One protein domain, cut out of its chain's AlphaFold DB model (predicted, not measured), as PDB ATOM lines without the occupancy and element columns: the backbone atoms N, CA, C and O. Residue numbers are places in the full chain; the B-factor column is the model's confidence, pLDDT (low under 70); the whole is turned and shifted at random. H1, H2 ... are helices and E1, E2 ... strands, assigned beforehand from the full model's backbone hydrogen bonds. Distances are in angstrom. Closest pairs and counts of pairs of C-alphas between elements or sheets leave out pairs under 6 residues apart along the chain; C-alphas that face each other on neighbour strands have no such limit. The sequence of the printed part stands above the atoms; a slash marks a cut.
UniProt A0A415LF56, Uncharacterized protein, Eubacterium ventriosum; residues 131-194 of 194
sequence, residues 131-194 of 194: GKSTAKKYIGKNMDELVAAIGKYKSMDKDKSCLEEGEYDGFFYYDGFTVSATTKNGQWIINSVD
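What this domain is: This is residues 131 to 194 of the 194 residues of an uncharacterized protein of Eubacterium ventriosum (UniProt A0A415LF56). A strongly twisted sheet of four strands has two short helices, H1 and H2, packed on one face, mainly on E3 and E4; the other face is bare. The 64 printed residues include H1, H2, E1, E2, E3 and E4 in that order, mixed in class and in two layers; the sheet, E1 - E2 - E3 - E4, is a meander, each strand antiparallel to the one before. It is compact, radius of gyration of the C-alphas 11.0 A, spanning 32 by 18 by 16 A.

How they stand to each other: H1, residues 131 to 136, and H2, residues 143 to 150, form a helical hairpin and touch, closest at the C-alphas of Gly 131 and Ile 150, 5.9 A. Every O i to N i+4 pair in both is within hydrogen-bond range. E1, residues 155 to 160, and E2, residues 168 to 174, form a hairpin with N 157 and O 171 at 2.9 A. E3, residues 177 to 184, has N 181 and O 170 of E2 at 2.9 A. E4, residues 187 to 193, has N 189 and O 182 of E3 at 2.8 A. The closest C-alphas of H2 and E4 are Met 143 and Trp 188, 5.4 A.

Where its parts are: H1 begins at C-alpha 131 (18.371, -35.084, -13.598); E3 is 22.6 A long; E4 ends at C-alpha 193 (12.867, -35.484, -22.258).

The domain as a whole: The printed part has no cut, and no printed residue is under 70 in pLDDT.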
ATOM      1  N   GLY A 131      19.264 -33.989 -13.210       90.06
ATOM      2  CA  GLY A 131      18.371 -35.084 -13.598       90.06
ATOM      3  C   GLY A 131      17.999 -35.064 -15.079       90.06
ATOM      4  O   GLY A 131      18.069 -36.099 -15.732       90.06
ATOM      5  N   LYS A 132      17.735 -33.879 -15.640       93.25
ATOM      6  CA  LYS A 132      17.378 -33.691 -17.054       93.25
ATOM      7  C   LYS A 132      18.480 -34.125 -18.026       93.25
ATOM      8  O   LYS A 132      18.209 -34.806 -19.010       93.25
ATOM      9  N   SER A 133      19.736 -33.755 -17.757       94.06
ATOM     10  CA  SER A 133      20.871 -34.134 -18.617       94.06
ATOM     11  C   SER A 133      21.130 -35.637 -18.563       94.06
ATOM     12  O   SER A 133      21.374 -36.262 -19.595       94.06
ATOM     13  N   THR A 134      21.019 -36.227 -17.370       93.56
ATOM     14  CA  THR A 134      21.086 -37.678 -17.201       93.56
ATOM     15  C   THR A 134      19.945 -38.352 -17.955       93.56
ATOM     16  O   THR A 134      20.225 -39.235 -18.755       93.56
ATOM     17  N   ALA A 135      18.703 -37.885 -17.801       95.25
ATOM     18  CA  ALA A 135      17.520 -38.456 -18.442       95.25
ATOM     19  C   ALA A 135      17.596 -38.474 -19.972       95.25
ATOM     20  O   ALA A 135      17.217 -39.467 -20.585       95.25
ATOM     21  N   LYS A 136      18.174 -37.440 -20.599       96.00
ATOM     22  CA  LYS A 136      18.390 -37.417 -22.058       96.00
ATOM     23  C   LYS A 136      19.254 -38.579 -22.567       96.00
ATOM     24  O   LYS A 136      19.075 -39.008 -23.700       96.00
ATOM     25  N   LYS A 137      20.150 -39.130 -21.740       96.44
ATOM     26  CA  LYS A 137      20.959 -40.319 -22.081       96.44
ATOM     27  C   LYS A 137      20.159 -41.626 -22.026       96.44
ATOM     28  O   LYS A 137      20.673 -42.656 -22.453       96.44
ATOM     29  N   TYR A 138      18.941 -41.585 -21.482       96.81
ATOM     30  CA  TYR A 138      18.036 -42.727 -21.375       96.81
ATOM     31  C   TYR A 138      16.938 -42.748 -22.437       96.81
ATOM     32  O   TYR A 138      16.086 -43.627 -22.395       96.81
ATOM     33  N   ILE A 139      16.969 -41.849 -23.423       96.56
ATOM     34  CA  ILE A 139      16.068 -41.934 -24.577       96.56
ATOM     35  C   ILE A 139      16.312 -43.258 -25.320       96.56
ATOM     36  O   ILE A 139      17.454 -43.623 -25.597       96.56
ATOM     37  N   GLY A 140      15.235 -43.994 -25.590       96.38
ATOM     38  CA  GLY A 140      15.247 -45.343 -26.158       96.38
ATOM     39  C   GLY A 140      15.518 -46.467 -25.150       96.38
ATOM     40  O   GLY A 140      15.488 -47.635 -25.532       96.38
ATOM     41  N   LYS A 141      15.777 -46.147 -23.875       96.69
ATOM     42  CA  LYS A 141      15.959 -47.128 -22.794       96.69
ATOM     43  C   LYS A 141      14.681 -47.310 -21.980       96.69
ATOM     44  O   LYS A 141      13.708 -46.568 -22.127       96.69
ATOM     45  N   ASN A 142      14.714 -48.300 -21.093       96.12
ATOM     46  CA  ASN A 142      13.629 -48.582 -20.168       96.12
ATOM     47  C   ASN A 142      13.554 -47.522 -19.045       96.12
ATOM     48  O   ASN A 142      14.578 -47.087 -18.508       96.12
ATOM     49  N   MET A 143      12.336 -47.128 -18.670       95.19
ATOM     50  CA  MET A 143      12.062 -46.194 -17.571       95.19
ATOM     51  C   MET A 143      12.642 -46.655 -16.225       95.19
ATOM     52  O   MET A 143      13.073 -45.817 -15.435       95.19
ATOM     53  N   ASP A 144      12.703 -47.957 -15.955       94.88
ATOM     54  CA  ASP A 144      13.263 -48.510 -14.718       94.88
ATOM     55  C   ASP A 144      14.752 -48.167 -14.552       94.88
ATOM     56  O   ASP A 144      15.195 -47.845 -13.447       94.88
ATOM     57  N   GLU A 145      15.524 -48.145 -15.649       95.31
ATOM     58  CA  GLU A 145      16.928 -47.711 -15.623       95.31
ATOM     59  C   GLU A 145      17.041 -46.226 -15.258       95.31
ATOM     60  O   GLU A 145      17.905 -45.833 -14.467       95.31
ATOM     61  N   LEU A 146      16.138 -45.399 -15.794       94.75
ATOM     62  CA  LEU A 146      16.090 -43.981 -15.458       94.75
ATOM     63  C   LEU A 146      15.740 -43.792 -13.981       94.75
ATOM     64  O   LEU A 146      16.430 -43.062 -13.270       94.75
ATOM     65  N   VAL A 147      14.717 -44.492 -13.493       94.19
ATOM     66  CA  VAL A 147      14.296 -44.422 -12.091       94.19
ATOM     67  C   VAL A 147      15.417 -44.866 -11.147       94.19
ATOM     68  O   VAL A 147      15.615 -44.252 -10.096       94.19
ATOM     69  N   ALA A 148      16.200 -45.879 -11.526       94.06
ATOM     70  CA  ALA A 148      17.380 -46.296 -10.771       94.06
ATOM     71  C   ALA A 148      18.485 -45.222 -10.757       94.06
ATOM     72  O   ALA A 148      19.147 -45.030  -9.735       94.06
ATOM     73  N   ALA A 149      18.672 -44.500 -11.864       93.25
ATOM     74  CA  ALA A 149      19.723 -43.495 -12.007       93.25
ATOM     75  C   ALA A 149      19.396 -42.156 -11.327       93.25
ATOM     76  O   ALA A 149      20.270 -41.548 -10.701       93.25
ATOM     77  N   ILE A 150      18.159 -41.667 -11.468       92.38
ATOM     78  CA  ILE A 150      17.771 -40.322 -11.017       92.38
ATOM     79  C   ILE A 150      16.735 -40.300  -9.892       92.38
ATOM     80  O   ILE A 150      16.545 -39.246  -9.282       92.38
ATOM     81  N   GLY A 151      16.138 -41.445  -9.566       92.06
ATOM     82  CA  GLY A 151      15.070 -41.584  -8.579       92.06
ATOM     83  C   GLY A 151      13.686 -41.687  -9.217       92.06
ATOM     84  O   GLY A 151      13.534 -41.636 -10.431       92.06
ATOM     85  N   LYS A 152      12.653 -41.841  -8.384       92.44
ATOM     86  CA  LYS A 152      11.258 -41.909  -8.844       92.44
ATOM     87  C   LYS A 152      10.737 -40.533  -9.267       92.44
ATOM     88  O   LYS A 152      11.105 -39.516  -8.677       92.44
ATOM     89  N   TYR A 153       9.847 -40.534 -10.253       93.94
ATOM     90  CA  TYR A 153       9.068 -39.370 -10.677       93.94
ATOM     91  C   TYR A 153       8.060 -38.934  -9.596       93.94
ATOM     92  O   TYR A 153       7.743 -39.693  -8.678       93.94
ATOM     93  N   LYS A 154       7.570 -37.692  -9.693       93.06
ATOM     94  CA  LYS A 154       6.594 -37.087  -8.765       93.06
ATOM     95  C   LYS A 154       5.165 -37.518  -9.089       93.06
ATOM     96  O   LYS A 154       4.384 -37.766  -8.177       93.06
ATOM     97  N   SER A 155       4.844 -37.598 -10.373       94.19
ATOM     98  CA  SER A 155       3.542 -38.023 -10.886       94.19
ATOM     99  C   SER A 155       3.693 -38.582 -12.296       94.19
ATOM    100  O   SER A 155       4.726 -38.384 -12.943       94.19
ATOM    101  N   MET A 156       2.670 -39.299 -12.750       95.06
ATOM    102  CA  MET A 156       2.602 -39.857 -14.090       95.06
ATOM    103  C   MET A 156       1.183 -39.718 -14.630       95.06
ATOM    104  O   MET A 156       0.244 -40.129 -13.948       95.06
ATOM    105  N   ASP A 157       1.068 -39.209 -15.852       95.31
ATOM    106  CA  ASP A 157      -0.144 -39.303 -16.660       95.31
ATOM    107  C   ASP A 157       0.009 -40.464 -17.638       95.31
ATOM    108  O   ASP A 157       1.092 -40.695 -18.180       95.31
ATOM    109  N   LYS A 158      -1.062 -41.239 -17.798       94.00
ATOM    110  CA  LYS A 158      -1.082 -42.438 -18.629       94.00
ATOM    111  C   LYS A 158      -2.372 -42.476 -19.421       94.00
ATOM    112  O   LYS A 158      -3.442 -42.616 -18.830       94.00
ATOM    113  N   ASP A 159      -2.232 -42.519 -20.734       93.31
ATOM    114  CA  ASP A 159      -3.340 -42.609 -21.668       93.31
ATOM    115  C   ASP A 159      -3.163 -43.815 -22.586       93.31
ATOM    116  O   ASP A 159      -2.059 -44.325 -22.795       93.31
ATOM    117  N   LYS A 160      -4.281 -44.331 -23.099       93.12
ATOM    118  CA  LYS A 160      -4.240 -45.426 -24.068       93.12
ATOM    119  C   LYS A 160      -3.638 -44.890 -25.363       93.12
ATOM    120  O   LYS A 160      -4.125 -43.879 -25.872       93.12
ATOM    121  N   SER A 161      -2.618 -45.564 -25.889       87.00
ATOM    122  CA  SER A 161      -2.044 -45.154 -27.165       87.00
ATOM    123  C   SER A 161      -3.097 -45.306 -28.258       87.00
ATOM    124  O   SER A 161      -3.831 -46.295 -28.315       87.00
ATOM    125  N   CYS A 162      -3.207 -44.288 -29.106       82.00
ATOM    126  CA  CYS A 162      -4.100 -44.307 -30.265       82.00
ATOM    127  C   CYS A 162      -3.489 -45.108 -31.427       82.00
ATOM    128  O   CYS A 162      -4.202 -45.530 -32.335       82.00
ATOM    129  N   LEU A 163      -2.166 -45.295 -31.407       78.00
ATOM    130  CA  LEU A 163      -1.417 -45.887 -32.510       78.00
ATOM    131  C   LEU A 163      -1.412 -47.411 -32.448       78.00
ATOM    132  O   LEU A 163      -1.596 -48.054 -33.479       78.00
ATOM    133  N   GLU A 164      -1.235 -47.982 -31.258       74.88
ATOM    134  CA  GLU A 164      -1.118 -49.429 -31.091       74.88
ATOM    135  C   GLU A 164      -2.101 -49.960 -30.039       74.88
ATOM    136  O   GLU A 164      -2.188 -49.483 -28.903       74.88
ATOM    137  N   GLU A 165      -2.883 -50.970 -30.431       81.25
ATOM    138  CA  GLU A 165      -3.879 -51.579 -29.558       81.25
ATOM    139  C   GLU A 165      -3.192 -52.349 -28.424       81.25
ATOM    140  O   GLU A 165      -2.547 -53.372 -28.635       81.25
ATOM    141  N   GLY A 166      -3.350 -51.848 -27.198       83.94
ATOM    142  CA  GLY A 166      -2.756 -52.445 -25.999       83.94
ATOM    143  C   GLY A 166      -1.508 -51.722 -25.492       83.94
ATOM    144  O   GLY A 166      -1.081 -52.005 -24.370       83.94
ATOM    145  N   GLU A 167      -0.982 -50.756 -26.248       91.75
ATOM    146  CA  GLU A 167       0.057 -49.844 -25.776       91.75
ATOM    147  C   GLU A 167      -0.554 -48.610 -25.086       91.75
ATOM    148  O   GLU A 167      -1.720 -48.240 -25.258       91.75
ATOM    149  N   TYR A 168       0.257 -47.981 -24.249       94.44
ATOM    150  CA  TYR A 168      -0.042 -46.777 -23.484       94.44
ATOM    151  C   TYR A 168       1.062 -45.761 -23.696       94.44
ATOM    152  O   TYR A 168       2.244 -46.112 -23.629       94.44
ATOM    153  N   ASP A 169       0.654 -44.512 -23.826       94.06
ATOM    154  CA  ASP A 169       1.536 -43.360 -23.814       94.06
ATOM    155  C   ASP A 169       1.480 -42.730 -22.422       94.06
ATOM    156  O   ASP A 169       0.457 -42.777 -21.731       94.06
ATOM    157  N   GLY A 170       2.597 -42.176 -21.968       94.94
ATOM    158  CA  GLY A 170       2.665 -41.597 -20.642       94.94
ATOM    159  C   GLY A 170       3.657 -40.457 -20.519       94.94
ATOM    160  O   GLY A 170       4.709 -40.433 -21.162       94.94
ATOM    161  N   PHE A 171       3.316 -39.526 -19.635       96.56
ATOM    162  CA  PHE A 171       4.163 -38.415 -19.232       96.56
ATOM    163  C   PHE A 171       4.560 -38.585 -17.772       96.56
ATOM    164  O   PHE A 171       3.717 -38.748 -16.897       96.56
ATOM    165  N   PHE A 172       5.860 -38.542 -17.506       97.06
ATOM    166  CA  PHE A 172       6.452 -38.748 -16.195       97.06
ATOM    167  C   PHE A 172       7.075 -37.441 -15.725       97.06
ATOM    168  O   PHE A 172       8.042 -36.946 -16.312       97.06
ATOM    169  N   TYR A 173       6.529 -36.884 -14.652       95.75
ATOM    170  CA  TYR A 173       6.902 -35.562 -14.171       95.75
ATOM    171  C   TYR A 173       7.978 -35.673 -13.103       95.75
ATOM    172  O   TYR A 173       7.747 -36.182 -12.003       95.75
ATOM    173  N   TYR A 174       9.166 -35.174 -13.418       94.62
ATOM    174  CA  TYR A 174      10.257 -35.020 -12.470       94.62
ATOM    175  C   TYR A 174      10.344 -33.570 -11.997       94.62
ATOM    176  O   TYR A 174       9.624 -32.680 -12.450       94.62
ATOM    177  N   ASP A 175      11.226 -33.317 -11.038       90.75
ATOM    178  CA  ASP A 175      11.480 -31.958 -10.577       90.75
ATOM    179  C   ASP A 175      12.286 -31.195 -11.644       90.75
ATOM    180  O   ASP A 175      13.492 -31.396 -11.790       90.75
ATOM    181  N   GLY A 176      11.598 -30.362 -12.432       91.62
ATOM    182  CA  GLY A 176      12.205 -29.483 -13.440       91.62
ATOM    183  C   GLY A 176      12.327 -30.051 -14.860       91.62
ATOM    184  O   GLY A 176      12.980 -29.423 -15.694       91.62
ATOM    185  N   PHE A 177      11.739 -31.216 -15.149       95.19
ATOM    186  CA  PHE A 177      11.624 -31.762 -16.507       95.19
ATOM    187  C   PHE A 177      10.541 -32.840 -16.588       95.19
ATOM    188  O   PHE A 177      10.160 -33.433 -15.573       95.19
ATOM    189  N   THR A 178      10.102 -33.129 -17.809       96.19
ATOM    190  CA  THR A 178       9.110 -34.170 -18.094       96.19
ATOM    191  C   THR A 178       9.714 -35.202 -19.030       96.19
ATOM    192  O   THR A 178      10.461 -34.864 -19.945       96.19
ATOM    193  N   VAL A 179       9.405 -36.471 -18.800       97.56
ATOM    194  CA  VAL A 179       9.821 -37.577 -19.665       97.56
ATOM    195  C   VAL A 179       8.582 -38.141 -20.339       97.56
ATOM    196  O   VAL A 179       7.649 -38.535 -19.646       97.56
ATOM    197  N   SER A 180       8.563 -38.178 -21.668       96.56
ATOM    198  CA  SER A 180       7.542 -38.916 -22.413       96.56
ATOM    199  C   SER A 180       8.028 -40.342 -22.650       96.56
ATOM    200  O   SER A 180       9.212 -40.567 -22.928       96.56
ATOM    201  N   ALA A 181       7.138 -41.313 -22.505       96.62
ATOM    202  CA  ALA A 181       7.445 -42.714 -22.741       96.62
ATOM    203  C   ALA A 181       6.214 -43.454 -23.258       96.62
ATOM    204  O   ALA A 181       5.086 -43.090 -22.925       96.62
ATOM    205  N   THR A 182       6.435 -44.515 -24.022       95.50
ATOM    206  CA  THR A 182       5.382 -45.420 -24.491       95.50
ATOM    207  C   THR A 182       5.640 -46.830 -23.979       95.50
ATOM    208  O   THR A 182       6.772 -47.191 -23.645       95.50
ATOM    209  N   THR A 183       4.597 -47.641 -23.836       95.12
ATOM    210  CA  THR A 183       4.756 -49.038 -23.411       95.12
ATOM    211  C   THR A 183       4.922 -49.946 -24.603       95.12
ATOM    212  O   THR A 183       3.992 -50.074 -25.375       95.12
ATOM    213  N   LYS A 184       6.047 -50.660 -24.664       90.94
ATOM    214  CA  LYS A 184       6.319 -51.705 -25.650       90.94
ATOM    215  C   LYS A 184       6.467 -53.046 -24.954       90.94
ATOM    216  O   LYS A 184       7.293 -53.183 -24.051       90.94
ATOM    217  N   ASN A 185       5.664 -54.041 -25.331       89.06
ATOM    218  CA  ASN A 185       5.615 -55.349 -24.652       89.06
ATOM    219  C   ASN A 185       5.416 -55.238 -23.119       89.06
ATOM    220  O   ASN A 185       5.994 -56.002 -22.346       89.06
ATOM    221  N   GLY A 186       4.643 -54.243 -22.668       87.38
ATOM    222  CA  GLY A 186       4.399 -53.979 -21.244       87.38
ATOM    223  C   GLY A 186       5.526 -53.243 -20.504       87.38
ATOM    224  O   GLY A 186       5.424 -53.056 -19.293       87.38
ATOM    225  N   GLN A 187       6.579 -52.802 -21.199       93.56
ATOM    226  CA  GLN A 187       7.689 -52.035 -20.628       93.56
ATOM    227  C   GLN A 187       7.677 -50.583 -21.107       93.56
ATOM    228  O   GLN A 187       7.519 -50.331 -22.294       93.56
ATOM    229  N   TRP A 188       7.900 -49.630 -20.201       96.19
ATOM    230  CA  TRP A 188       7.990 -48.208 -20.540       96.19
ATOM    231  C   TRP A 188       9.326 -47.882 -21.202       96.19
ATOM    232  O   TRP A 188      10.376 -48.003 -20.570       96.19
ATOM    233  N   ILE A 189       9.278 -47.431 -22.449       96.38
ATOM    234  CA  ILE A 189      10.426 -46.990 -23.236       96.38
ATOM    235  C   ILE A 189      10.388 -45.474 -23.338       96.38
ATOM    236  O   ILE A 189       9.356 -44.905 -23.660       96.38
ATOM    237  N   ILE A 190      11.505 -44.814 -23.049       97.38
ATOM    238  CA  ILE A 190      11.578 -43.351 -23.045       97.38
ATOM    239  C   ILE A 190      11.673 -42.816 -24.478       97.38
ATOM    240  O   ILE A 190      12.595 -43.172 -25.211       97.38
ATOM    241  N   ASN A 191      10.784 -41.897 -24.848       96.06
ATOM    242  CA  ASN A 191      10.729 -41.290 -26.179       96.06
ATOM    243  C   ASN A 191      11.433 -39.934 -26.204       96.06
ATOM    244  O   ASN A 191      12.229 -39.659 -27.101       96.06
ATOM    245  N   SER A 192      11.163 -39.075 -25.220       96.94
ATOM    246  CA  SER A 192      11.773 -37.746 -25.145       96.94
ATOM    247  C   SER A 192      11.857 -37.217 -23.715       96.94
ATOM    248  O   SER A 192      11.203 -37.715 -22.799       96.94
ATOM    249  N   VAL A 193      12.695 -36.195 -23.529       96.44
ATOM    250  CA  VAL A 193      12.867 -35.484 -22.258       96.44
ATOM    251  C   VAL A 193      12.800 -33.989 -22.530       96.44
ATOM    252  O   VAL A 193      13.688 -33.461 -23.214       96.44
ATOM    253  N   ASP A 194      11.776 -33.342 -21.980       93.31
ATOM    254  CA  ASP A 194      11.499 -31.917 -22.174       93.31
ATOM    255  C   ASP A 194      12.240 -31.012 -21.201       93.31
ATOM    256  O   ASP A 194      12.285 -31.243 -19.963       93.31
TER     257      ASP A 194